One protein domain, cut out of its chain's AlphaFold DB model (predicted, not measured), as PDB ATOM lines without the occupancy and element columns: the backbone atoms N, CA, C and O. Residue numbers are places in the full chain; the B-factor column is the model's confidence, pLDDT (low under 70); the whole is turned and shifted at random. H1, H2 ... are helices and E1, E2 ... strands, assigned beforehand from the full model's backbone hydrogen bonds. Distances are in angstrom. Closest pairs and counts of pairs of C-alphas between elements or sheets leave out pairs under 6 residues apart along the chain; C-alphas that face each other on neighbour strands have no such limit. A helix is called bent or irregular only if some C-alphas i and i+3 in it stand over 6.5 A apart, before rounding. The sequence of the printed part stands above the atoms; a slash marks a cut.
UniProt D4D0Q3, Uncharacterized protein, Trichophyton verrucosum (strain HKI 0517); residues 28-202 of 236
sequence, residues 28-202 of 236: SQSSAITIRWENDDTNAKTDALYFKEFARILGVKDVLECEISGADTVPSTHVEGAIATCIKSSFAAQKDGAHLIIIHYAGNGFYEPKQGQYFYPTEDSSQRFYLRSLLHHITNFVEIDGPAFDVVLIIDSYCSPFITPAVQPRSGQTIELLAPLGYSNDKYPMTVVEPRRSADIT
ATOM      1  N   SER A  28     468.179   8.254 698.007       85.50
ATOM      2  CA  SER A  28     468.002   7.822 696.622       85.50
ATOM      3  C   SER A  28     469.138   6.903 696.187       85.50
ATOM      4  O   SER A  28     468.935   6.034 695.345       85.50
ATOM      5  N   GLN A  29     470.325   7.096 696.767       88.56
ATOM      6  CA  GLN A  29     471.494   6.283 696.492       88.56
ATOM      7  C   GLN A  29     472.348   6.116 697.743       88.56
ATOM      8  O   GLN A  29     472.617   7.074 698.465       88.56
ATOM      9  N   SER A  30     472.795   4.884 697.972       91.12
ATOM     10  CA  SER A  30     473.747   4.555 699.031       91.12
ATOM     11  C   SER A  30     474.955   3.852 698.431       91.12
ATOM     12  O   SER A  30     474.818   2.970 697.583       91.12
ATOM     13  N   SER A  31     476.149   4.247 698.849       94.06
ATOM     14  CA  SER A  31     477.406   3.640 698.410       94.06
ATOM     15  C   SER A  31     478.296   3.414 699.618       94.06
ATOM     16  O   SER A  31     478.246   4.181 700.578       94.06
ATOM     17  N   ALA A  32     479.101   2.357 699.589       95.75
ATOM     18  CA  ALA A  32     479.992   2.042 700.691       95.75
ATOM     19  C   ALA A  32     481.397   1.713 700.197       95.75
ATOM     20  O   ALA A  32     481.581   1.153 699.116       95.75
ATOM     21  N   ILE A  33     482.382   2.044 701.021       98.19
ATOM     22  CA  ILE A  33     483.777   1.657 700.850       98.19
ATOM     23  C   ILE A  33     484.295   1.068 702.161       98.19
ATOM     24  O   ILE A  33     484.012   1.600 703.231       98.19
ATOM     25  N   THR A  34     485.061  -0.015 702.074       97.88
ATOM     26  CA  THR A  34     485.849  -0.559 703.182       97.88
ATOM     27  C   THR A  34     487.331  -0.440 702.871       97.88
ATOM     28  O   THR A  34     487.762  -0.762 701.766       97.88
ATOM     29  N   ILE A  35     488.105   0.024 703.842       98.56
ATOM     30  CA  ILE A  35     489.533   0.308 703.727       98.56
ATOM     31  C   ILE A  35     490.264  -0.544 704.760       98.56
ATOM     32  O   ILE A  35     489.847  -0.608 705.916       98.56
ATOM     33  N   ARG A  36     491.347  -1.193 704.345       97.69
ATOM     34  CA  ARG A  36     492.233  -1.964 705.224       97.69
ATOM     35  C   ARG A  36     493.624  -2.057 704.618       97.69
ATOM     36  O   ARG A  36     493.786  -1.854 703.416       97.69
ATOM     37  N   TRP A  37     494.606  -2.434 705.422       98.00
ATOM     38  CA  TRP A  37     495.917  -2.811 704.902       98.00
ATOM     39  C   TRP A  37     495.929  -4.265 704.408       98.00
ATOM     40  O   TRP A  37     495.157  -5.111 704.866       98.00
ATOM     41  N   GLU A  38     496.795  -4.548 703.438       96.94
ATOM     42  CA  GLU A  38     497.068  -5.893 702.916       96.94
ATOM     43  C   GLU A  38     497.751  -6.763 703.978       96.94
ATOM     44  O   GLU A  38     497.350  -7.900 704.219       96.94
ATOM     45  N   ASN A  39     498.769  -6.197 704.627       94.31
ATOM     46  CA  ASN A  39     499.609  -6.834 705.636       94.31
ATOM     47  C   ASN A  39     499.187  -6.479 707.070       94.31
ATOM     48  O   ASN A  39     500.027  -6.491 707.964       94.31
ATOM     49  N   ASP A  40     497.916  -6.124 707.264       94.06
ATOM     50  CA  ASP A  40     497.338  -5.874 708.583       94.06
ATOM     51  C   ASP A  40     497.527  -7.094 709.506       94.06
ATOM     52  O   ASP A  40     497.277  -8.230 709.094       94.06
ATOM     53  N   ASP A  41     497.969  -6.865 710.743       90.06
ATOM     54  CA  ASP A  41     498.181  -7.908 711.761       90.06
ATOM     55  C   ASP A  41     496.983  -8.097 712.711       90.06
ATOM     56  O   ASP A  41     497.061  -8.848 713.687       90.06
ATOM     57  N   THR A  42     495.847  -7.465 712.402       89.00
ATOM     58  CA  THR A  42     494.586  -7.606 713.134       89.00
ATOM     59  C   THR A  42     493.633  -8.569 712.402       89.00
ATOM     60  O   THR A  42     494.051  -9.505 711.718       89.00
ATOM     61  N   ASN A  43     492.317  -8.386 712.554       91.50
ATOM     62  CA  ASN A  43     491.290  -9.120 711.813       91.50
ATOM     63  C   ASN A  43     490.662  -8.300 710.674       91.50
ATOM     64  O   ASN A  43     489.634  -8.722 710.139       91.50
ATOM     65  N   ALA A  44     491.286  -7.200 710.231       91.69
ATOM     66  CA  ALA A  44     490.695  -6.244 709.288       91.69
ATOM     67  C   ALA A  44     490.148  -6.876 707.999       91.69
ATOM     68  O   ALA A  44     489.119  -6.450 707.475       91.69
ATOM     69  N   LYS A  45     490.794  -7.931 707.483       95.12
ATOM     70  CA  LYS A  45     490.288  -8.695 706.330       95.12
ATOM     71  C   LYS A  45     488.936  -9.356 706.613       95.12
ATOM     72  O   LYS A  45     488.047  -9.337 705.767       95.12
ATOM     73  N   THR A  46     488.785  -9.947 707.792       90.94
ATOM     74  CA  THR A  46     487.532 -10.572 708.231       90.94
ATOM     75  C   THR A  46     486.477  -9.509 708.533       90.94
ATOM     76  O   THR A  46     485.329  -9.658 708.117       90.94
ATOM     77  N   ASP A  47     486.863  -8.412 709.186       88.19
ATOM     78  CA  ASP A  47     485.951  -7.308 709.505       88.19
ATOM     79  C   ASP A  47     485.425  -6.621 708.238       88.19
ATOM     80  O   ASP A  47     484.230  -6.353 708.131       88.19
ATOM     81  N   ALA A  48     486.266  -6.458 707.211       92.81
ATOM     82  CA  ALA A  48     485.841  -5.988 705.896       92.81
ATOM     83  C   ALA A  48     484.792  -6.913 705.252       92.81
ATOM     84  O   ALA A  48     483.831  -6.426 704.655       92.81
ATOM     85  N   LEU A  49     484.928  -8.239 705.381       92.12
ATOM     86  CA  LEU A  49     483.917  -9.184 704.890       92.12
ATOM     87  C   LEU A  49     482.589  -9.026 705.638       92.12
ATOM     88  O   LEU A  49     481.536  -8.960 705.004       92.12
ATOM     89  N   TYR A  50     482.626  -8.913 706.968       87.44
ATOM     90  CA  TYR A  50     481.419  -8.677 707.762       87.44
ATOM     91  C   TYR A  50     480.762  -7.339 707.437       87.44
ATOM     92  O   TYR A  50     479.538  -7.275 707.321       87.44
ATOM     93  N   PHE A  51     481.557  -6.296 707.206       89.19
ATOM     94  CA  PHE A  51     481.045  -5.005 706.779       89.19
ATOM     95  C   PHE A  51     480.343  -5.076 705.424       89.19
ATOM     96  O   PHE A  51     479.265  -4.508 705.271       89.19
ATOM     97  N   LYS A  52     480.896  -5.805 704.449       91.69
ATOM     98  CA  LYS A  52     480.238  -5.999 703.148       91.69
ATOM     99  C   LYS A  52     478.883  -6.686 703.286       91.69
ATOM    100  O   LYS A  52     477.906  -6.244 702.685       91.69
ATOM    101  N   GLU A  53     478.810  -7.732 704.105       86.69
ATOM    102  CA  GLU A  53     477.553  -8.422 704.402       86.69
ATOM    103  C   GLU A  53     476.545  -7.499 705.092       86.69
ATOM    104  O   GLU A  53     475.378  -7.437 704.704       86.69
ATOM    105  N   PHE A  54     477.008  -6.720 706.067       81.88
ATOM    106  CA  PHE A  54     476.202  -5.724 706.756       81.88
ATOM    107  C   PHE A  54     475.664  -4.644 705.800       81.88
ATOM    108  O   PHE A  54     474.466  -4.368 705.777       81.88
ATOM    109  N   ALA A  55     476.519  -4.072 704.954       83.00
ATOM    110  CA  ALA A  55     476.136  -3.066 703.969       83.00
ATOM    111  C   ALA A  55     475.109  -3.615 702.962       83.00
ATOM    112  O   ALA A  55     474.156  -2.918 702.607       83.00
ATOM    113  N   ARG A  56     475.232  -4.893 702.578       82.44
ATOM    114  CA  ARG A  56     474.252  -5.584 701.732       82.44
ATOM    115  C   ARG A  56     472.879  -5.689 702.393       82.44
ATOM    116  O   ARG A  56     471.873  -5.484 701.715       82.44
ATOM    117  N   ILE A  57     472.824  -5.955 703.701       78.94
ATOM    118  CA  ILE A  57     471.570  -5.952 704.477       78.94
ATOM    119  C   ILE A  57     470.925  -4.559 704.465       78.94
ATOM    120  O   ILE A  57     469.705  -4.454 704.366       78.94
ATOM    121  N   LEU A  58     471.730  -3.491 704.476       76.50
ATOM    122  CA  LEU A  58     471.253  -2.110 704.327       76.50
ATOM    123  C   LEU A  58     470.868  -1.728 702.883       76.50
ATOM    124  O   LEU A  58     470.511  -0.581 702.626       76.50
ATOM    125  N   GLY A  59     470.944  -2.661 701.930       80.06
ATOM    126  CA  GLY A  59     470.610  -2.422 700.526       80.06
ATOM    127  C   GLY A  59     471.748  -1.840 699.679       80.06
ATOM    128  O   GLY A  59     471.523  -1.532 698.508       80.06
ATOM    129  N   VAL A  60     472.969  -1.727 700.214       86.38
ATOM    130  CA  VAL A  60     474.156  -1.339 699.437       86.38
ATOM    131  C   VAL A  60     474.694  -2.569 698.711       86.38
ATOM    132  O   VAL A  60     475.246  -3.476 699.327       86.38
ATOM    133  N   LYS A  61     474.499  -2.625 697.391       78.12
ATOM    134  CA  LYS A  61     474.817  -3.822 696.593       78.12
ATOM    135  C   LYS A  61     476.312  -4.003 696.348       78.12
ATOM    136  O   LYS A  61     476.808  -5.116 696.488       78.12
ATOM    137  N   ASP A  62     477.005  -2.913 696.033       84.38
ATOM    138  CA  ASP A  62     478.425  -2.921 695.701       84.38
ATOM    139  C   ASP A  62     479.199  -2.092 696.723       84.38
ATOM    140  O   ASP A  62     479.033  -0.874 696.828       84.38
ATOM    141  N   VAL A  63     480.043  -2.773 697.497       93.88
ATOM    142  CA  VAL A  63     480.960  -2.145 698.449       93.88
ATOM    143  C   VAL A  63     482.352  -2.143 697.839       93.88
ATOM    144  O   VAL A  63     482.934  -3.207 697.606       93.88
ATOM    145  N   LEU A  64     482.895  -0.952 697.605       97.00
ATOM    146  CA  LEU A  64     484.266  -0.797 697.137       97.00
ATOM    147  C   LEU A  64     485.232  -1.274 698.230       97.00
ATOM    148  O   LEU A  64     485.110  -0.878 699.385       97.00
ATOM    149  N   GLU A  65     486.203  -2.111 697.881       97.12
ATOM    150  CA  GLU A  65     487.283  -2.484 698.797       97.12
ATOM    151  C   GLU A  65     488.569  -1.775 698.385       97.12
ATOM    152  O   GLU A  65     489.020  -1.902 697.250       97.12
ATOM    153  N   CYS A  66     489.142  -1.023 699.319       97.94
ATOM    154  CA  CYS A  66     490.445  -0.389 699.208       97.94
ATOM    155  C   CYS A  66     491.427  -1.160 700.092       97.94
ATOM    156  O   CYS A  66     491.513  -0.926 701.298       97.94
ATOM    157  N   GLU A  67     492.148  -2.102 699.490       98.00
ATOM    158  CA  GLU A  67     493.273  -2.778 700.132       98.00
ATOM    159  C   GLU A  67     494.546  -1.961 699.883       98.00
ATOM    160  O   GLU A  67     494.986  -1.805 698.746       98.00
ATOM    161  N   ILE A  68     495.120  -1.406 700.950       98.06
ATOM    162  CA  ILE A  68     496.358  -0.627 700.892       98.06
ATOM    163  C   ILE A  68     497.534  -1.594 700.991       98.06
ATOM    164  O   ILE A  68     497.660  -2.311 701.988       98.06
ATOM    165  N   SER A  69     498.420  -1.604 699.996       96.31
ATOM    166  CA  SER A  69     499.606  -2.458 700.059       96.31
ATOM    167  C   SER A  69     500.538  -2.029 701.194       96.31
ATOM    168  O   SER A  69     500.768  -0.839 701.410       96.31
ATOM    169  N   GLY A  70     501.157  -2.999 701.870       91.75
ATOM    170  CA  GLY A  70     502.189  -2.725 702.878       91.75
ATOM    171  C   GLY A  70     503.436  -2.027 702.315       91.75
ATOM    172  O   GLY A  70     504.208  -1.437 703.069       91.75
ATOM    173  N   ALA A  71     503.621  -2.067 700.992       92.62
ATOM    174  CA  ALA A  71     504.696  -1.383 700.278       92.62
ATOM    175  C   ALA A  71     504.279  -0.020 699.686       92.62
ATOM    176  O   ALA A  71     505.095   0.621 699.021       92.62
ATOM    177  N   ASP A  72     503.034   0.422 699.895       92.81
ATOM    178  CA  ASP A  72     502.550   1.700 699.368       92.81
ATOM    179  C   ASP A  72     503.317   2.863 700.011       92.81
ATOM    180  O   ASP A  72     503.362   3.003 701.232       92.81
ATOM    181  N   THR A  73     503.954   3.691 699.185       91.88
ATOM    182  CA  THR A  73     504.758   4.832 699.637       91.88
ATOM    183  C   THR A  73     503.928   6.086 699.873       91.88
ATOM    184  O   THR A  73     504.404   7.010 700.536       91.88
ATOM    185  N   VAL A  74     502.692   6.132 699.362       94.38
ATOM    186  CA  VAL A  74     501.768   7.254 699.551       94.38
ATOM    187  C   VAL A  74     500.348   6.762 699.904       94.38
ATOM    188  O   VAL A  74     499.380   7.103 699.215       94.38
ATOM    189  N   PRO A  75     500.173   6.045 701.037       96.12
ATOM    190  CA  PRO A  75     498.891   5.449 701.434       96.12
ATOM    191  C   PRO A  75     497.718   6.438 701.475       96.12
ATOM    192  O   PRO A  75     496.586   6.104 701.138       96.12
ATOM    193  N   SER A  76     497.991   7.689 701.864       95.19
ATOM    194  CA  SER A  76     496.974   8.749 701.945       95.19
ATOM    195  C   SER A  76     496.340   9.043 700.580       95.19
ATOM    196  O   SER A  76     495.120   9.097 700.474       95.19
ATOM    197  N   THR A  77     497.153   9.156 699.524       95.12
ATOM    198  CA  THR A  77     496.671   9.429 698.161       95.12
ATOM    199  C   THR A  77     495.887   8.251 697.594       95.12
ATOM    200  O   THR A  77     494.884   8.456 696.912       95.12
ATOM    201  N   HIS A  78     496.305   7.022 697.904       96.25
ATOM    202  CA  HIS A  78     495.573   5.819 697.516       96.25
ATOM    203  C   HIS A  78     494.161   5.823 698.113       96.25
ATOM    204  O   HIS A  78     493.168   5.714 697.389       96.25
ATOM    205  N   VAL A  79     494.072   6.015 699.431       97.12
ATOM    206  CA  VAL A  79     492.806   6.061 700.172       97.12
ATOM    207  C   VAL A  79     491.901   7.179 699.659       97.12
ATOM    208  O   VAL A  79     490.723   6.949 699.381       97.12
ATOM    209  N   GLU A  80     492.450   8.378 699.473       95.88
ATOM    210  CA  GLU A  80     491.721   9.526 698.931       95.88
ATOM    211  C   GLU A  80     491.160   9.221 697.532       95.88
ATOM    212  O   GLU A  80     489.967   9.419 697.285       95.88
ATOM    213  N   GLY A  81     491.971   8.643 696.642       95.31
ATOM    214  CA  GLY A  81     491.544   8.240 695.301       95.31
ATOM    215  C   GLY A  81     490.419   7.201 695.304       95.31
ATOM    216  O   GLY A  81     489.468   7.306 694.518       95.31
ATOM    217  N   ALA A  82     490.474   6.226 696.213       96.81
ATOM    218  CA  ALA A  82     489.428   5.218 696.358       96.81
ATOM    219  C   ALA A  82     488.108   5.836 696.853       96.81
ATOM    220  O   ALA A  82     487.041   5.571 696.291       96.81
ATOM    221  N   ILE A  83     488.167   6.740 697.835       95.94
ATOM    222  CA  ILE A  83     486.990   7.468 698.334       95.94
ATOM    223  C   ILE A  83     486.397   8.358 697.239       95.94
ATOM    224  O   ILE A  83     485.185   8.335 697.018       95.94
ATOM    225  N   ALA A  84     487.229   9.094 696.498       93.19
ATOM    226  CA  ALA A  84     486.774   9.893 695.365       93.19
ATOM    227  C   ALA A  84     486.061   9.036 694.314       93.19
ATOM    228  O   ALA A  84     485.049   9.458 693.755       93.19
ATOM    229  N   THR A  85     486.570   7.831 694.053       94.06
ATOM    230  CA  THR A  85     485.957   6.874 693.125       94.06
ATOM    231  C   THR A  85     484.597   6.399 693.631       94.06
ATOM    232  O   THR A  85     483.639   6.393 692.857       94.06
ATOM    233  N   CYS A  86     484.477   6.080 694.924       94.31
ATOM    234  CA  CYS A  86     483.206   5.719 695.558       94.31
ATOM    235  C   CYS A  86     482.166   6.847 695.420       94.31
ATOM    236  O   CYS A  86     481.067   6.621 694.910       94.31
ATOM    237  N   ILE A  87     482.544   8.083 695.768       91.75
ATOM    238  CA  ILE A  87     481.667   9.262 695.670       91.75
ATOM    239  C   ILE A  87     481.235   9.499 694.215       91.75
ATOM    240  O   ILE A  87     480.043   9.613 693.932       91.75
ATOM    241  N   LYS A  88     482.183   9.526 693.269       90.50
ATOM    242  CA  LYS A  88     481.887   9.738 691.842       90.50
ATOM    243  C   LYS A  88     480.958   8.664 691.285       90.50
ATOM    244  O   LYS A  88     480.030   8.994 690.556       90.50
ATOM    245  N   SER A  89     481.187   7.402 691.643       90.19
ATOM    246  CA  SER A  89     480.351   6.284 691.188       90.19
ATOM    247  C   SER A  89     478.932   6.386 691.744       90.19
ATOM    248  O   SER A  89     477.976   6.110 691.023       90.19
ATOM    249  N   SER A  90     478.781   6.862 692.986       89.25
ATOM    250  CA  SER A  90     477.474   7.136 693.590       89.25
ATOM    251  C   SER A  90     476.665   8.137 692.760       89.25
ATOM    252  O   SER A  90     475.546   7.833 692.346       89.25
ATOM    253  N   PHE A  91     477.257   9.289 692.438       89.19
ATOM    254  CA  PHE A  91     476.603  10.334 691.641       89.19
ATOM    255  C   PHE A  91     476.443   9.980 690.157       89.19
ATOM    256  O   PHE A  91     475.555  10.498 689.485       89.19
ATOM    257  N   ALA A  92     477.294   9.103 689.621       88.31
ATOM    258  CA  ALA A  92     477.137   8.593 688.262       88.31
ATOM    259  C   ALA A  92     475.950   7.622 688.152       88.31
ATOM    260  O   ALA A  92     475.240   7.641 687.148       88.31
ATOM    261  N   ALA A  93     475.728   6.791 689.176       85.50
ATOM    262  CA  ALA A  93     474.613   5.849 689.221       85.50
ATOM    263  C   ALA A  93     473.261   6.550 689.413       85.50
ATOM    264  O   ALA A  93     472.259   6.131 688.839       85.50
ATOM    265  N   GLN A  94     473.242   7.622 690.202       83.81
ATOM    266  CA  GLN A  94     472.059   8.429 690.458       83.81
ATOM    267  C   GLN A  94     472.498   9.886 690.590       83.81
ATOM    268  O   GLN A  94     473.217  10.228 691.513       83.81
ATOM    269  N   LYS A  95     472.101  10.753 689.660       82.62
ATOM    270  CA  LYS A  95     472.579  12.144 689.672       82.62
ATOM    271  C   LYS A  95     471.890  12.998 690.739       82.62
ATOM    272  O   LYS A  95     472.530  13.849 691.352       82.62
ATOM    273  N   ASP A  96     470.591  12.772 690.914       82.06
ATOM    274  CA  ASP A  96     469.715  13.602 691.736       82.06
ATOM    275  C   ASP A  96     469.166  12.819 692.932       82.06
ATOM    276  O   ASP A  96     468.860  11.627 692.832       82.06
ATOM    277  N   GLY A  97     468.948  13.520 694.043       82.62
ATOM    278  CA  GLY A  97     468.378  12.963 695.266       82.62
ATOM    279  C   GLY A  97     469.341  13.012 696.446       82.62
ATOM    280  O   GLY A  97     470.399  13.630 696.383       82.62
ATOM    281  N   ALA A  98     468.948  12.395 697.561       86.00
ATOM    282  CA  ALA A  98     469.802  12.322 698.742       86.00
ATOM    283  C   ALA A  98     470.768  11.139 698.621       86.00
ATOM    284  O   ALA A  98     470.344  10.007 698.385       86.00
ATOM    285  N   HIS A  99     472.054  11.403 698.825       89.25
ATOM    286  CA  HIS A  99     473.114  10.400 698.773       89.25
ATOM    287  C   HIS A  99     473.630  10.086 700.172       89.25
ATOM    288  O   HIS A  99     473.821  11.003 700.971       89.25
ATOM    289  N   LEU A 100     473.893   8.806 700.433       90.12
ATOM    290  CA  LEU A 100     474.614   8.324 701.607       90.12
ATOM    291  C   LEU A 100     475.907   7.639 701.171       90.12
ATOM    292  O   LEU A 100     475.882   6.696 700.378       90.12
ATOM    293  N   ILE A 101     477.031   8.076 701.729       92.75
ATOM    294  CA  ILE A 101     478.335   7.437 701.553       92.75
ATOM    295  C   ILE A 101     478.784   6.860 702.897       92.75
ATOM    296  O   ILE A 101     478.953   7.587 703.873       92.75
ATOM    297  N   ILE A 102     478.993   5.549 702.953       94.06
ATOM    298  CA  ILE A 102     479.488   4.858 704.146       94.06
ATOM    299  C   ILE A 102     480.972   4.557 703.943       94.06
ATOM    300  O   ILE A 102     481.346   3.859 703.002       94.06
ATOM    301  N   ILE A 103     481.822   5.080 704.819       95.62
ATOM    302  CA  ILE A 103     483.267   4.852 704.790       95.62
ATOM    303  C   ILE A 103     483.617   4.004 706.001       95.62
ATOM    304  O   ILE A 103     483.403   4.429 707.129       95.62
ATOM    305  N   HIS A 104     484.158   2.819 705.771       96.38
ATOM    306  CA  HIS A 104     484.617   1.912 706.810       96.38
ATOM    307  C   HIS A 104     486.137   1.777 706.744       96.38
ATOM    308  O   HIS A 104     486.688   1.541 705.670       96.38
ATOM    309  N   TYR A 105     486.812   1.911 707.880       97.00
ATOM    310  CA  TYR A 105     488.202   1.501 708.051       97.00
ATOM    311  C   TYR A 105     488.278   0.429 709.132       97.00
ATOM    312  O   TYR A 105     487.708   0.627 710.202       97.00
ATOM    313  N   ALA A 106     489.018  -0.647 708.872       94.25
ATOM    314  CA  ALA A 106     489.365  -1.654 709.868       94.25
ATOM    315  C   ALA A 106     490.881  -1.866 709.903       94.25
ATOM    316  O   ALA A 106     491.533  -1.868 708.853       94.25
ATOM    317  N   GLY A 107     491.423  -2.061 711.103       93.88
ATOM    318  CA  GLY A 107     492.843  -2.327 711.323       93.88
ATOM    319  C   GLY A 107     493.399  -1.566 712.516       93.88
ATOM    320  O   GLY A 107     492.666  -1.170 713.426       93.88
ATOM    321  N   ASN A 108     494.704  -1.309 712.505       92.25
ATOM    322  CA  ASN A 108     495.327  -0.551 713.583       92.25
ATOM    323  C   ASN A 108     495.068   0.956 713.476       92.25
ATOM    324  O   ASN A 108     494.983   1.537 712.389       92.25
ATOM    325  N   GLY A 109     494.988   1.602 714.638       91.50
ATOM    326  CA  GLY A 109     494.844   3.046 714.776       91.50
ATOM    327  C   GLY A 109     495.586   3.551 716.008       91.50
ATOM    328  O   GLY A 109     495.718   2.842 717.001       91.50
ATOM    329  N   PHE A 110     496.098   4.775 715.947       89.25
ATOM    330  CA  PHE A 110     496.744   5.427 717.083       89.25
ATOM    331  C   PHE A 110     496.549   6.939 717.014       89.25
ATOM    332  O   PHE A 110     496.311   7.513 715.950       89.25
ATOM    333  N   TYR A 111     496.664   7.594 718.165       86.81
ATOM    334  CA  TYR A 111     496.545   9.039 718.274       86.81
ATOM    335  C   TYR A 111     497.854   9.648 718.756       86.81
ATOM    336  O   TYR A 111     498.320   9.360 719.854       86.81
ATOM    337  N   GLU A 112     498.416  10.546 717.954       84.44
ATOM    338  CA  GLU A 112     499.552  11.363 718.356       84.44
ATOM    339  C   GLU A 112     499.091  12.817 718.544       84.44
ATOM    340  O   GLU A 112     498.621  13.422 717.581       84.44
ATOM    341  N   PRO A 113     499.270  13.447 719.722       81.62
ATOM    342  CA  PRO A 113     498.751  14.793 719.992       81.62
ATOM    343  C   PRO A 113     499.145  15.881 718.982       81.62
ATOM    344  O   PRO A 113     498.414  16.852 718.814       81.62
ATOM    345  N   LYS A 114     500.298  15.741 718.315       83.06
ATOM    346  CA  LYS A 114     500.787  16.712 717.320       83.06
ATOM    347  C   LYS A 114     500.261  16.462 715.908       83.06
ATOM    348  O   LYS A 114     500.123  17.414 715.146       83.06
ATOM    349  N   GLN A 115     500.027  15.203 715.542       83.00
ATOM    350  CA  GLN A 115     499.715  14.806 714.162       83.00
ATOM    351  C   GLN A 115     498.262  14.341 713.988       83.00
ATOM    352  O   GLN A 115     497.752  14.312 712.867       83.00
ATOM    353  N   GLY A 116     497.579  14.048 715.095       87.00
ATOM    354  CA  GLY A 116     496.212  13.558 715.156       87.00
ATOM    355  C   GLY A 116     496.117  12.033 715.092       87.00
ATOM    356  O   GLY A 116     497.083  11.308 715.328       87.00
ATOM    357  N   GLN A 117     494.911  11.556 714.782       89.94
ATOM    358  CA  GLN A 117     494.631  10.138 714.566       89.94
ATOM    359  C   GLN A 117     495.218   9.666 713.234       89.94
ATOM    360  O   GLN A 117     494.982  10.286 712.187       89.94
ATOM    361  N   TYR A 118     495.925   8.542 713.275       93.19
ATOM    362  CA  TYR A 118     496.454   7.858 712.104       93.19
ATOM    363  C   TYR A 118     496.226   6.350 712.177       93.19
ATOM    364  O   TYR A 118     495.840   5.798 713.208       93.19
ATOM    365  N   PHE A 119     496.453   5.713 711.040       95.19
ATOM    366  CA  PHE A 119     496.156   4.323 710.753       95.19
ATOM    367  C   PHE A 119     497.368   3.692 710.083       95.19
ATOM    368  O   PHE A 119     497.999   4.337 709.244       95.19
ATOM    369  N   TYR A 120     497.703   2.466 710.460       95.19
ATOM    370  CA  TYR A 120     498.949   1.798 710.077       95.19
ATOM    371  C   TYR A 120     498.722   0.281 709.968       95.19
ATOM    372  O   TYR A 120     497.735  -0.204 710.516       95.19
ATOM    373  N   PRO A 121     499.569  -0.468 709.240       94.56
ATOM    374  CA  PRO A 121     499.342  -1.897 709.034       94.56
ATOM    375  C   PRO A 121     499.758  -2.745 710.240       94.56
ATOM    376  O   PRO A 121     499.013  -3.630 710.634       94.56
ATOM    377  N   THR A 122     500.925  -2.467 710.825       91.94
ATOM    378  CA  THR A 122     501.542  -3.240 711.919       91.94
ATOM    379  C   THR A 122     502.392  -2.316 712.794       91.94
ATOM    380  O   THR A 122     502.867  -1.291 712.297       91.94
ATOM    381  N   GLU A 123     502.636  -2.666 714.060       86.44
ATOM    382  CA  GLU A 123     503.380  -1.809 715.011       86.44
ATOM    383  C   GLU A 123     504.780  -1.388 714.513       86.44
ATOM    384  O   GLU A 123     505.191  -0.246 714.715       86.44
ATOM    385  N   ASP A 124     505.484  -2.274 713.801       86.56
ATOM    386  CA  ASP A 124     506.834  -2.014 713.272       86.56
ATOM    387  C   ASP A 124     506.854  -1.211 711.956       86.56
ATOM    388  O   ASP A 124     507.921  -0.882 711.427       86.56
ATOM    389  N   SER A 125     505.690  -0.908 711.377       88.19
ATOM    390  CA  SER A 125     505.616  -0.234 710.084       88.19
ATOM    391  C   SER A 125     505.775   1.278 710.207       88.19
ATOM    392  O   SER A 125     505.143   1.941 711.028       88.19
ATOM    393  N   SER A 126     506.557   1.869 709.301       89.56
ATOM    394  CA  SER A 126     506.593   3.324 709.131       89.56
ATOM    395  C   SER A 126     505.425   3.865 708.298       89.56
ATOM    396  O   SER A 126     505.232   5.085 708.247       89.56
ATOM    397  N   GLN A 127     504.683   2.985 707.612       94.19
ATOM    398  CA  GLN A 127     503.584   3.368 706.731       94.19
ATOM    399  C   GLN A 127     502.352   3.753 707.531       94.19
ATOM    400  O   GLN A 127     501.938   3.053 708.453       94.19
ATOM    401  N   ARG A 128     501.748   4.879 707.151       94.88
ATOM    402  CA  ARG A 128     500.529   5.378 707.779       94.88
ATOM    403  C   ARG A 128     499.779   6.349 706.888       94.88
ATOM    404  O   ARG A 128     500.371   7.045 706.063       94.88
ATOM    405  N   PHE A 129     498.482   6.460 707.125       95.88
ATOM    406  CA  PHE A 129     497.672   7.585 706.666       95.88
ATOM    407  C   PHE A 129     496.866   8.155 707.831       95.88
ATOM    408  O   PHE A 129     496.734   7.532 708.881       95.88
ATOM    409  N   TYR A 130     496.356   9.370 707.667       93.25
ATOM    410  CA  TYR A 130     495.705  10.111 708.743       93.25
ATOM    411  C   TYR A 130     494.194  10.139 708.549       93.25
ATOM    412  O   TYR A 130     493.708  10.103 707.420       93.25
ATOM    413  N   LEU A 131     493.448  10.328 709.638       90.19
ATOM    414  CA  LEU A 131     491.990  10.499 709.601       90.19
ATOM    415  C   LEU A 131     491.531  11.568 708.597       90.19
ATOM    416  O   LEU A 131     490.509  11.398 707.938       90.19
ATOM    417  N   ARG A 132     492.314  12.639 708.418       88.88
ATOM    418  CA  ARG A 132     492.028  13.684 707.422       88.88
ATOM    419  C   ARG A 132     491.921  13.156 705.986       88.88
ATOM    420  O   ARG A 132     491.138  13.707 705.224       88.88
ATOM    421  N   SER A 133     492.632  12.088 705.627       91.94
ATOM    422  CA  SER A 133     492.564  11.495 704.285       91.94
ATOM    423  C   SER A 133     491.228  10.798 704.025       91.94
ATOM    424  O   SER A 133     490.751  10.793 702.895       91.94
ATOM    425  N   LEU A 134     490.552  10.312 705.074       91.38
ATOM    426  CA  LEU A 134     489.183   9.794 704.963       91.38
ATOM    427  C   LEU A 134     488.154  10.906 704.710       91.38
ATOM    428  O   LEU A 134     487.069  10.651 704.193       91.38
ATOM    429  N   LEU A 135     488.499  12.143 705.071       86.75
ATOM    430  CA  LEU A 135     487.609  13.301 705.034       86.75
ATOM    431  C   LEU A 135     487.908  14.258 703.873       86.75
ATOM    432  O   LEU A 135     487.050  15.059 703.517       86.75
ATOM    433  N   HIS A 136     489.091  14.163 703.260       87.31
ATOM    434  CA  HIS A 136     489.597  15.142 702.297       87.31
ATOM    435  C   HIS A 136     488.614  15.429 701.155       87.31
ATOM    436  O   HIS A 136     488.245  16.577 700.920       87.31
ATOM    437  N   HIS A 137     488.115  14.390 700.482       83.69
ATOM    438  CA  HIS A 137     487.170  14.577 699.381       83.69
ATOM    439  C   HIS A 137     485.788  15.047 699.832       83.69
ATOM    440  O   HIS A 137     485.113  15.733 699.068       83.69
ATOM    441  N   ILE A 138     485.379  14.737 701.060       81.81
ATOM    442  CA  ILE A 138     484.121  15.239 701.617       81.81
ATOM    443  C   ILE A 138     484.227  16.758 701.789       81.81
ATOM    444  O   ILE A 138     483.341  17.482 701.341       81.81
ATOM    445  N   THR A 139     485.345  17.241 702.340       77.69
ATOM    446  CA  THR A 139     485.630  18.674 702.484       77.69
ATOM    447  C   THR A 139     485.771  19.369 701.128       77.69
ATOM    448  O   THR A 139     485.147  20.401 700.908       77.69
ATOM    449  N   ASN A 140     486.494  18.785 700.168       77.44
ATOM    450  CA  ASN A 140     486.666  19.406 698.849       77.44
ATOM    451  C   ASN A 140     485.333  19.581 698.105       77.44
ATOM    452  O   ASN A 140     485.128  20.597 697.450       77.44
ATOM    453  N   PHE A 141     484.407  18.617 698.207       72.38
ATOM    454  CA  PHE A 141     483.071  18.745 697.607       72.38
ATOM    455  C   PHE A 141     482.252  19.886 698.223       72.38
ATOM    456  O   PHE A 141     481.424  20.481 697.532       72.38
ATOM    457  N   VAL A 142     482.482  20.196 699.502       64.12
ATOM    458  CA  VAL A 142     481.893  21.362 700.173       64.12
ATOM    459  C   VAL A 142     482.469  22.657 699.599       64.12
ATOM    460  O   VAL A 142     481.708  23.581 699.326       64.12
ATOM    461  N   GLU A 143     483.782  22.716 699.376       65.94
ATOM    462  CA  GLU A 143     484.476  23.922 698.903       65.94
ATOM    463  C   GLU A 143     484.156  24.288 697.446       65.94
ATOM    464  O   GLU A 143     484.067  25.470 697.121       65.94
ATOM    465  N   ILE A 144     483.949  23.297 696.571       73.88
ATOM    466  CA  ILE A 144     483.660  23.526 695.141       73.88
ATOM    467  C   ILE A 144     482.162  23.652 694.814       73.88
ATOM    468  O   ILE A 144     481.788  23.567 693.647       73.88
ATOM    469  N   ASP A 145     481.308  23.802 695.830       69.75
ATOM    470  CA  ASP A 145     479.842  23.842 695.704       69.75
ATOM    471  C   ASP A 145     479.239  22.613 694.981       69.75
ATOM    472  O   ASP A 145     478.280  22.696 694.217       69.75
ATOM    473  N   GLY A 146     479.814  21.426 695.216       72.00
ATOM    474  CA  GLY A 146     479.275  20.163 694.698       72.00
ATOM    475  C   GLY A 146     477.951  19.774 695.377       72.00
ATOM    476  O   GLY A 146     477.578  20.367 696.381       72.00
ATOM    477  N   PRO A 147     477.216  18.748 694.926       78.12
ATOM    478  CA  PRO A 147     475.986  18.310 695.602       78.12
ATOM    479  C   PRO A 147     476.238  17.881 697.060       78.12
ATOM    480  O   PRO A 147     477.288  17.318 697.376       78.12
ATOM    481  N   ALA A 148     475.297  18.166 697.968       80.50
ATOM    482  CA  ALA A 148     475.373  17.731 699.367       80.50
ATOM    483  C   ALA A 148     475.015  16.244 699.504       80.50
ATOM    484  O   ALA A 148     474.058  15.773 698.893       80.50
ATOM    485  N   PHE A 149     475.774  15.515 700.322       86.56
ATOM    486  CA  PHE A 149     475.563  14.094 700.592       86.56
ATOM    487  C   PHE A 149     475.972  13.751 702.015       86.56
ATOM    488  O   PHE A 149     476.927  14.321 702.546       86.56
ATOM    489  N   ASP A 150     475.271  12.801 702.612       86.69
ATOM    490  CA  ASP A 150     475.539  12.385 703.976       86.69
ATOM    491  C   ASP A 150     476.643  11.345 704.029       86.69
ATOM    492  O   ASP A 150     476.847  10.563 703.096       86.69
ATOM    493  N   VAL A 151     477.363  11.349 705.143       87.88
ATOM    494  CA  VAL A 151     478.495  10.469 705.379       87.88
ATOM    495  C   VAL A 151     478.354   9.796 706.731       87.88
ATOM    496  O   VAL A 151     478.134  10.459 707.743       87.88
ATOM    497  N   VAL A 152     478.571   8.485 706.748       88.31
ATOM    498  CA  VAL A 152     478.823   7.731 707.977       88.31
ATOM    499  C   VAL A 152     480.234   7.170 707.897       88.31
ATOM    500  O   VAL A 152     480.540   6.358 707.026       88.31
ATOM    501  N   LEU A 153     481.096   7.618 708.802       88.50
ATOM    502  CA  LEU A 153     482.459   7.140 708.965       88.50
ATOM    503  C   LEU A 153     482.490   6.115 710.101       88.50
ATOM    504  O   LEU A 153     482.199   6.451 711.244       88.50
ATOM    505  N   ILE A 154     482.840   4.874 709.791       89.19
ATOM    506  CA  ILE A 154     482.973   3.770 710.739       89.19
ATOM    507  C   ILE A 154     484.458   3.443 710.862       89.19
ATOM    508  O   ILE A 154     485.083   3.013 709.896       89.19
ATOM    509  N   ILE A 155     485.021   3.659 712.042       88.19
ATOM    510  CA  ILE A 155     486.415   3.350 712.349       88.19
ATOM    511  C   ILE A 155     486.420   2.147 713.285       88.19
ATOM    512  O   ILE A 155     486.188   2.303 714.478       88.19
ATOM    513  N   ASP A 156     486.676   0.956 712.756       87.25
ATOM    514  CA  ASP A 156     486.879  -0.275 713.526       87.25
ATOM    515  C   ASP A 156     488.365  -0.418 713.889       87.25
ATOM    516  O   ASP A 156     489.086  -1.317 713.461       87.25
ATOM    517  N   SER A 157     488.852   0.579 714.626       85.75
ATOM    518  CA  SER A 157     490.204   0.652 715.174       85.75
ATOM    519  C   SER A 157     490.186   1.474 716.453       85.75
ATOM    520  O   SER A 157     489.231   2.209 716.714       85.75
ATOM    521  N   TYR A 158     491.284   1.460 717.214       83.81
ATOM    522  CA  TYR A 158     491.461   2.432 718.292       83.81
ATOM    523  C   TYR A 158     491.244   3.862 717.772       83.81
ATOM    524  O   TYR A 158     491.861   4.282 716.786       83.81
ATOM    525  N   CYS A 159     490.372   4.599 718.459       77.69
ATOM    526  CA  CYS A 159     490.021   5.975 718.152       77.69
ATOM    527  C   CYS A 159     490.079   6.801 719.442       77.69
ATOM    528  O   CYS A 159     489.412   6.495 720.437       77.69
ATOM    529  N   SER A 160     490.901   7.848 719.444       78.44
ATOM    530  CA  SER A 160     491.044   8.727 720.606       78.44
ATOM    531  C   SER A 160     489.783   9.571 720.852       78.44
ATOM    532  O   SER A 160     489.218  10.121 719.904       78.44
ATOM    533  N   PRO A 161     489.364   9.774 722.116       69.56
ATOM    534  CA  PRO A 161     488.243  10.654 722.449       69.56
ATOM    535  C   PRO A 161     488.543  12.136 722.170       69.56
ATOM    536  O   PRO A 161     487.633  12.956 722.199       69.56
ATOM    537  N   PHE A 162     489.809  12.492 721.917       71.56
ATOM    538  CA  PHE A 162     490.229  13.855 721.580       71.56
ATOM    539  C   PHE A 162     490.107  14.173 720.087       71.56
ATOM    540  O   PHE A 162     490.484  15.261 719.652       71.56
ATOM    541  N   ILE A 163     489.615  13.229 719.286       69.31
ATOM    542  CA  ILE A 163     489.385  13.454 717.867       69.31
ATOM    543  C   ILE A 163     488.146  14.315 717.694       69.31
ATOM    544  O   ILE A 163     487.031  13.907 718.009       69.31
ATOM    545  N   THR A 164     488.352  15.473 717.085       61.50
ATOM    546  CA  THR A 164     487.278  16.302 716.552       61.50
ATOM    547  C   THR A 164     487.457  16.334 715.039       61.50
ATOM    548  O   THR A 164     488.394  16.984 714.568       61.50
ATOM    549  N   PRO A 165     486.628  15.624 714.249       59.66
ATOM    550  CA  PRO A 165     486.670  15.742 712.798       59.66
ATOM    551  C   PRO A 165     486.466  17.212 712.420       59.66
ATOM    552  O   PRO A 165     485.417  17.792 712.694       59.66
ATOM    553  N   ALA A 166     487.479  17.840 711.828       61.94
ATOM    554  CA  ALA A 166     487.423  19.240 711.421       61.94
ATOM    555  C   ALA A 166     486.711  19.376 710.064       61.94
ATOM    556  O   ALA A 166     487.301  19.830 709.090       61.94
ATOM    557  N   VAL A 167     485.453  18.939 709.987       64.69
ATOM    558  CA  VAL A 167     484.596  19.147 708.814       64.69
ATOM    559  C   VAL A 167     483.321  19.818 709.285       64.69
ATOM    560  O   VAL A 167     482.631  19.293 710.153       64.69
ATOM    561  N   GLN A 168     483.019  20.990 708.730       67.19
ATOM    562  CA  GLN A 168     481.735  21.646 708.955       67.19
ATOM    563  C   GLN A 168     480.742  21.124 707.909       67.19
ATOM    564  O   GLN A 168     480.946  21.376 706.719       67.19
ATOM    565  N   PRO A 169     479.691  20.383 708.306       69.25
ATOM    566  CA  PRO A 169     478.675  19.934 707.365       69.25
ATOM    567  C   PRO A 169     477.933  21.132 706.766       69.25
ATOM    568  O   PRO A 169     477.681  22.129 707.449       69.25
ATOM    569  N   ARG A 170     477.535  21.025 705.498       70.25
ATOM    570  CA  ARG A 170     476.638  22.009 704.879       70.25
ATOM    571  C   ARG A 170     475.213  21.900 705.412       70.25
ATOM    572  O   ARG A 170     474.826  20.913 706.035       70.25
ATOM    573  N   SER A 171     474.401  22.914 705.112       68.81
ATOM    574  CA  SER A 171     472.965  22.846 705.382       68.81
ATOM    575  C   SER A 171     472.354  21.618 704.707       68.81
ATOM    576  O   SER A 171     472.538  21.412 703.509       68.81
ATOM    577  N   GLY A 172     471.660  20.784 705.483       68.38
ATOM    578  CA  GLY A 172     471.097  19.528 704.990       68.38
ATOM    579  C   GLY A 172     472.132  18.432 704.724       68.38
ATOM    580  O   GLY A 172     471.805  17.474 704.036       68.38
ATOM    581  N   GLN A 173     473.356  18.540 705.242       76.88
ATOM    582  CA  GLN A 173     474.365  17.485 705.210       76.88
ATOM    583  C   GLN A 173     474.613  16.946 706.619       76.88
ATOM    584  O   GLN A 173     474.719  17.711 707.580       76.88
ATOM    585  N   THR A 174     474.768  15.636 706.737       78.62
ATOM    586  CA  THR A 174     475.150  14.965 707.978       78.62
ATOM    587  C   THR A 174     476.471  14.232 707.780       78.62
ATOM    588  O   THR A 174     476.672  13.552 706.780       78.62
ATOM    589  N   ILE A 175     477.385  14.386 708.736       80.94
ATOM    590  CA  ILE A 175     478.639  13.632 708.802       80.94
ATOM    591  C   ILE A 175     478.705  13.027 710.200       80.94
ATOM    592  O   ILE A 175     478.828  13.758 711.184       80.94
ATOM    593  N   GLU A 176     478.592  11.707 710.285       81.75
ATOM    594  CA  GLU A 176     478.631  10.963 711.544       81.75
ATOM    595  C   GLU A 176     479.907  10.129 711.637       81.75
ATOM    596  O   GLU A 176     480.344   9.543 710.650       81.75
ATOM    597  N   LEU A 177     480.496  10.064 712.832       79.44
ATOM    598  CA  LEU A 177     481.634   9.203 713.151       79.44
ATOM    599  C   LEU A 177     481.208   8.168 714.197       79.44
ATOM    600  O   LEU A 177     480.740   8.524 715.282       79.44
ATOM    601  N   LEU A 178     481.410   6.898 713.866       81.75
ATOM    602  CA  LEU A 178     481.195   5.735 714.714       81.75
ATOM    603  C   LEU A 178     482.543   5.053 714.938       81.75
ATOM    604  O   LEU A 178     483.161   4.577 713.990       81.75
ATOM    605  N   ALA A 179     483.013   5.019 716.181       77.75
ATOM    606  CA  ALA A 179     484.292   4.407 716.516       77.75
ATOM    607  C   ALA A 179     484.291   3.875 717.958       77.75
ATOM    608  O   ALA A 179     483.617   4.461 718.815       77.75
ATOM    609  N   PRO A 180     485.050   2.807 718.265       66.69
ATOM    610  CA  PRO A 180     485.302   2.410 719.636       66.69
ATOM    611  C   PRO A 180     486.267   3.420 720.267       66.69
ATOM    612  O   PRO A 180     487.419   3.569 719.852       66.69
ATOM    613  N   LEU A 181     485.788   4.139 721.282       66.50
ATOM    614  CA  LEU A 181     486.609   5.114 721.994       66.50
ATOM    615  C   LEU A 181     487.483   4.413 723.038       66.50
ATOM    616  O   LEU A 181     486.988   3.693 723.911       66.50
ATOM    617  N   GLY A 182     488.789   4.660 722.965       54.50
ATOM    618  CA  GLY A 182     489.772   4.156 723.923       54.50
ATOM    619  C   GLY A 182     490.576   5.289 724.561       54.50
ATOM    620  O   GLY A 182     490.979   6.239 723.894       54.50
ATOM    621  N   TYR A 183     490.867   5.182 725.856       48.59
ATOM    622  CA  TYR A 183     491.781   6.106 726.534       48.59
ATOM    623  C   TYR A 183     493.211   5.563 726.443       48.59
ATOM    624  O   TYR A 183     493.486   4.493 726.983       48.59
ATOM    625  N   SER A 184     494.121   6.301 725.796       44.62
ATOM    626  CA  SER A 184     495.562   6.106 726.004       44.62
ATOM    627  C   SER A 184     495.930   6.809 727.306       44.62
ATOM    628  O   SER A 184     495.767   8.024 727.416       44.62
ATOM    629  N   ASN A 185     496.364   6.060 728.317       41.31
ATOM    630  CA  ASN A 185     496.981   6.647 729.500       41.31
ATOM    631  C   ASN A 185     498.493   6.652 729.275       41.31
ATOM    632  O   ASN A 185     499.150   5.640 729.499       41.31
ATOM    633  N   ASP A 186     499.058   7.807 728.928       40.69
ATOM    634  CA  ASP A 186     500.503   8.003 728.721       40.69
ATOM    635  C   ASP A 186     501.336   7.895 730.029       40.69
ATOM    636  O   ASP A 186     502.415   8.473 730.147       40.69
ATOM    637  N   LYS A 187     500.838   7.201 731.066       35.00
ATOM    638  CA  LYS A 187     501.469   7.143 732.397       35.00
ATOM    639  C   LYS A 187     501.545   5.775 733.083       35.00
ATOM    640  O   LYS A 187     502.089   5.732 734.181       35.00
ATOM    641  N   TYR A 188     501.065   4.677 732.495       35.09
ATOM    642  CA  TYR A 188     501.210   3.332 733.081       35.09
ATOM    643  C   TYR A 188     501.429   2.263 731.997       35.09
ATOM    644  O   TYR A 188     500.967   2.452 730.872       35.09
ATOM    645  N   PRO A 189     502.163   1.169 732.306       34.94
ATOM    646  CA  PRO A 189     502.505   0.131 731.340       34.94
ATOM    647  C   PRO A 189     501.222  -0.485 730.789       34.94
ATOM    648  O   PRO A 189     500.242  -0.572 731.531       34.94
ATOM    649  N   MET A 190     501.265  -0.873 729.506       40.06
ATOM    650  CA  MET A 190     500.182  -1.475 728.718       40.06
ATOM    651  C   MET A 190     499.164  -2.223 729.586       40.06
ATOM    652  O   MET A 190     499.259  -3.424 729.821       40.06
ATOM    653  N   THR A 191     498.147  -1.513 730.045       34.94
ATOM    654  CA  THR A 191     496.854  -2.126 730.275       34.94
ATOM    655  C   THR A 191     496.022  -1.603 729.133       34.94
ATOM    656  O   THR A 191     495.668  -0.427 729.094       34.94
ATOM    657  N   VAL A 192     495.821  -2.473 728.144       38.84
ATOM    658  CA  VAL A 192     494.775  -2.322 727.139       38.84
ATOM    659  C   VAL A 192     493.504  -2.047 727.932       38.84
ATOM    660  O   VAL A 192     492.930  -2.949 728.540       38.84
ATOM    661  N   VAL A 193     493.122  -0.774 728.036       36.81
ATOM    662  CA  VAL A 193     491.801  -0.424 728.532       36.81
ATOM    663  C   VAL A 193     490.885  -0.975 727.462       36.81
ATOM    664  O   VAL A 193     490.923  -0.489 726.331       36.81
ATOM    665  N   GLU A 194     490.161  -2.045 727.802       33.97
ATOM    666  CA  GLU A 194     489.188  -2.670 726.913       33.97
ATOM    667  C   GLU A 194     488.438  -1.568 726.156       33.97
ATOM    668  O   GLU A 194     487.988  -0.611 726.808       33.97
ATOM    669  N   PRO A 195     488.320  -1.648 724.814       35.00
ATOM    670  CA  PRO A 195     487.524  -0.686 724.072       35.00
ATOM    671  C   PRO A 195     486.168  -0.624 724.761       35.00
ATOM    672  O   PRO A 195     485.473  -1.640 724.885       35.00
ATOM    673  N   ARG A 196     485.812   0.550 725.299       31.95
ATOM    674  CA  ARG A 196     484.483   0.710 725.876       31.95
ATOM    675  C   ARG A 196     483.538   0.425 724.723       31.95
ATOM    676  O   ARG A 196     483.556   1.142 723.728       31.95
ATOM    677  N   ARG A 197     482.751  -0.647 724.853       35.09
ATOM    678  CA  ARG A 197     481.714  -1.096 723.909       35.09
ATOM    679  C   ARG A 197     480.550  -0.092 723.859       35.09
ATOM    680  O   ARG A 197     479.394  -0.445 724.067       35.09
ATOM    681  N   SER A 198     480.864   1.182 723.664       33.00
ATOM    682  CA  SER A 198     479.936   2.253 723.366       33.00
ATOM    683  C   SER A 198     480.375   2.789 722.017       33.00
ATOM    684  O   SER A 198     481.380   3.487 721.924       33.00
ATOM    685  N   ALA A 199     479.625   2.453 720.970       32.78
ATOM    686  CA  ALA A 199     479.516   3.376 719.858       32.78
ATOM    687  C   ALA A 199     478.887   4.646 720.450       32.78
ATOM    688  O   ALA A 199     477.671   4.715 720.648       32.78
ATOM    689  N   ASP A 200     479.725   5.597 720.852       33.62
ATOM    690  CA  ASP A 200     479.257   6.944 721.118       33.62
ATOM    691  C   ASP A 200     479.101   7.616 719.759       33.62
ATOM    692  O   ASP A 200     480.051   7.745 718.987       33.62
ATOM    693  N   ILE A 201     477.861   7.999 719.455       35.16
ATOM    694  CA  ILE A 201     477.534   8.882 718.338       35.16
ATOM    695  C   ILE A 201     478.242  10.193 718.656       35.16
ATOM    696  O   ILE A 201     477.751  10.984 719.461       35.16
ATOM    697  N   THR A 202     479.433  10.397 718.098       33.19
ATOM    698  CA  THR A 202     480.236  11.556 718.493       33.19
ATOM    699  C   THR A 202     479.757  12.850 717.864       33.19
ATOM    700  O   THR A 202     480.203  13.889 718.322       33.19
TER     701      THR A 202
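This is residues 28 to 202 of the 236 residues of an uncharacterized protein of Trichophyton verrucosum (strain HKI 0517) (UniProt D4D0Q3). What is the main picture? A twisted sheet of five parallel strands is sandwiched in three layers, with H2 and H3 over one face and H1 over the other, while the hairpin E4 and E5 turns off the end of E3 and residues 186 to 191 stick out as a loop. What makes it up? The printed part has 175 residues with three named helices and seven named strands, in the order E1 H1 E2 H2 E3 E4 E5 H3 E6 E7, class mixed; the large sheet's order is E2 E1 E3 E6 E7, and E4 and E5 are antiparallel. How large is it? It is compact, with a radius of gyration of the C-alphas of 16.0 A, and spans 53 by 32 by 31 A.

Where are the strands? The sheet holds E2, residues 63 to 68; E1, 29 to 37, 27.4 A long from C-alpha 29 at (471.494, 6.283, 696.492); E3, 99 to 106, 23.1 A; E6, 150 to 156, 19.5 A; and E7, 175 to 178, ending at C-alpha 178 at (481.195, 5.735, 714.714). E4 is residues 108 to 112 and E5 is 116 to 120. Where are the helices? H1 is residues 44 to 57, 19.7 A; H2 is 75 to 93, 27.2 A; H3 is 131 to 143, 18.7 A, and irregular, with C-alphas 134 and 137 7.6 A apart.

How do the sheet's strands pair? N 33 and O 102 of E1 and E3 are 2.9 A apart, N 66 and O 34 of E2 and E1 2.8 A, N 103 and O 152 of E3 and E6 2.9 A, and N 178 and O 153 of E6 and E7 2.8 A, each within hydrogen-bond range. How do the helices stand? H1 is on the sheet at a height of 8.6 A, over E1 and E3, with C-alphas 44 and 106 4.8 A apart; on the opposite face H2, 8.4 A high, is over E1 and H3, 10.7 A high, over E3 and E6. H2 and H3 touch, closest at the C-alphas of Ser 76 and Ser 133, 5.7 A, at a steep tilt of 44 degrees, the same way. Every O i to N i+4 pair is within hydrogen-bond range in H1 and H2, but 6 of 9 in H3. Where is the hairpin? E3 runs on into E4 across one residue at 92 degrees, and N 110 and O 118 of the hairpin E4 and E5 are 2.9 A apart.

How far does it reach? The two C-alphas farthest apart, those of Asp 96 and Pro 189, are 53.2 A apart, and the printed part has no cut. Which link is long? The link E6 to E7, 18 residues, is long. Where is confidence low? The mean pLDDT of the printed part is 80.7, and 36 residues are under 70, among them residues 163 to 169 and 180 to 202.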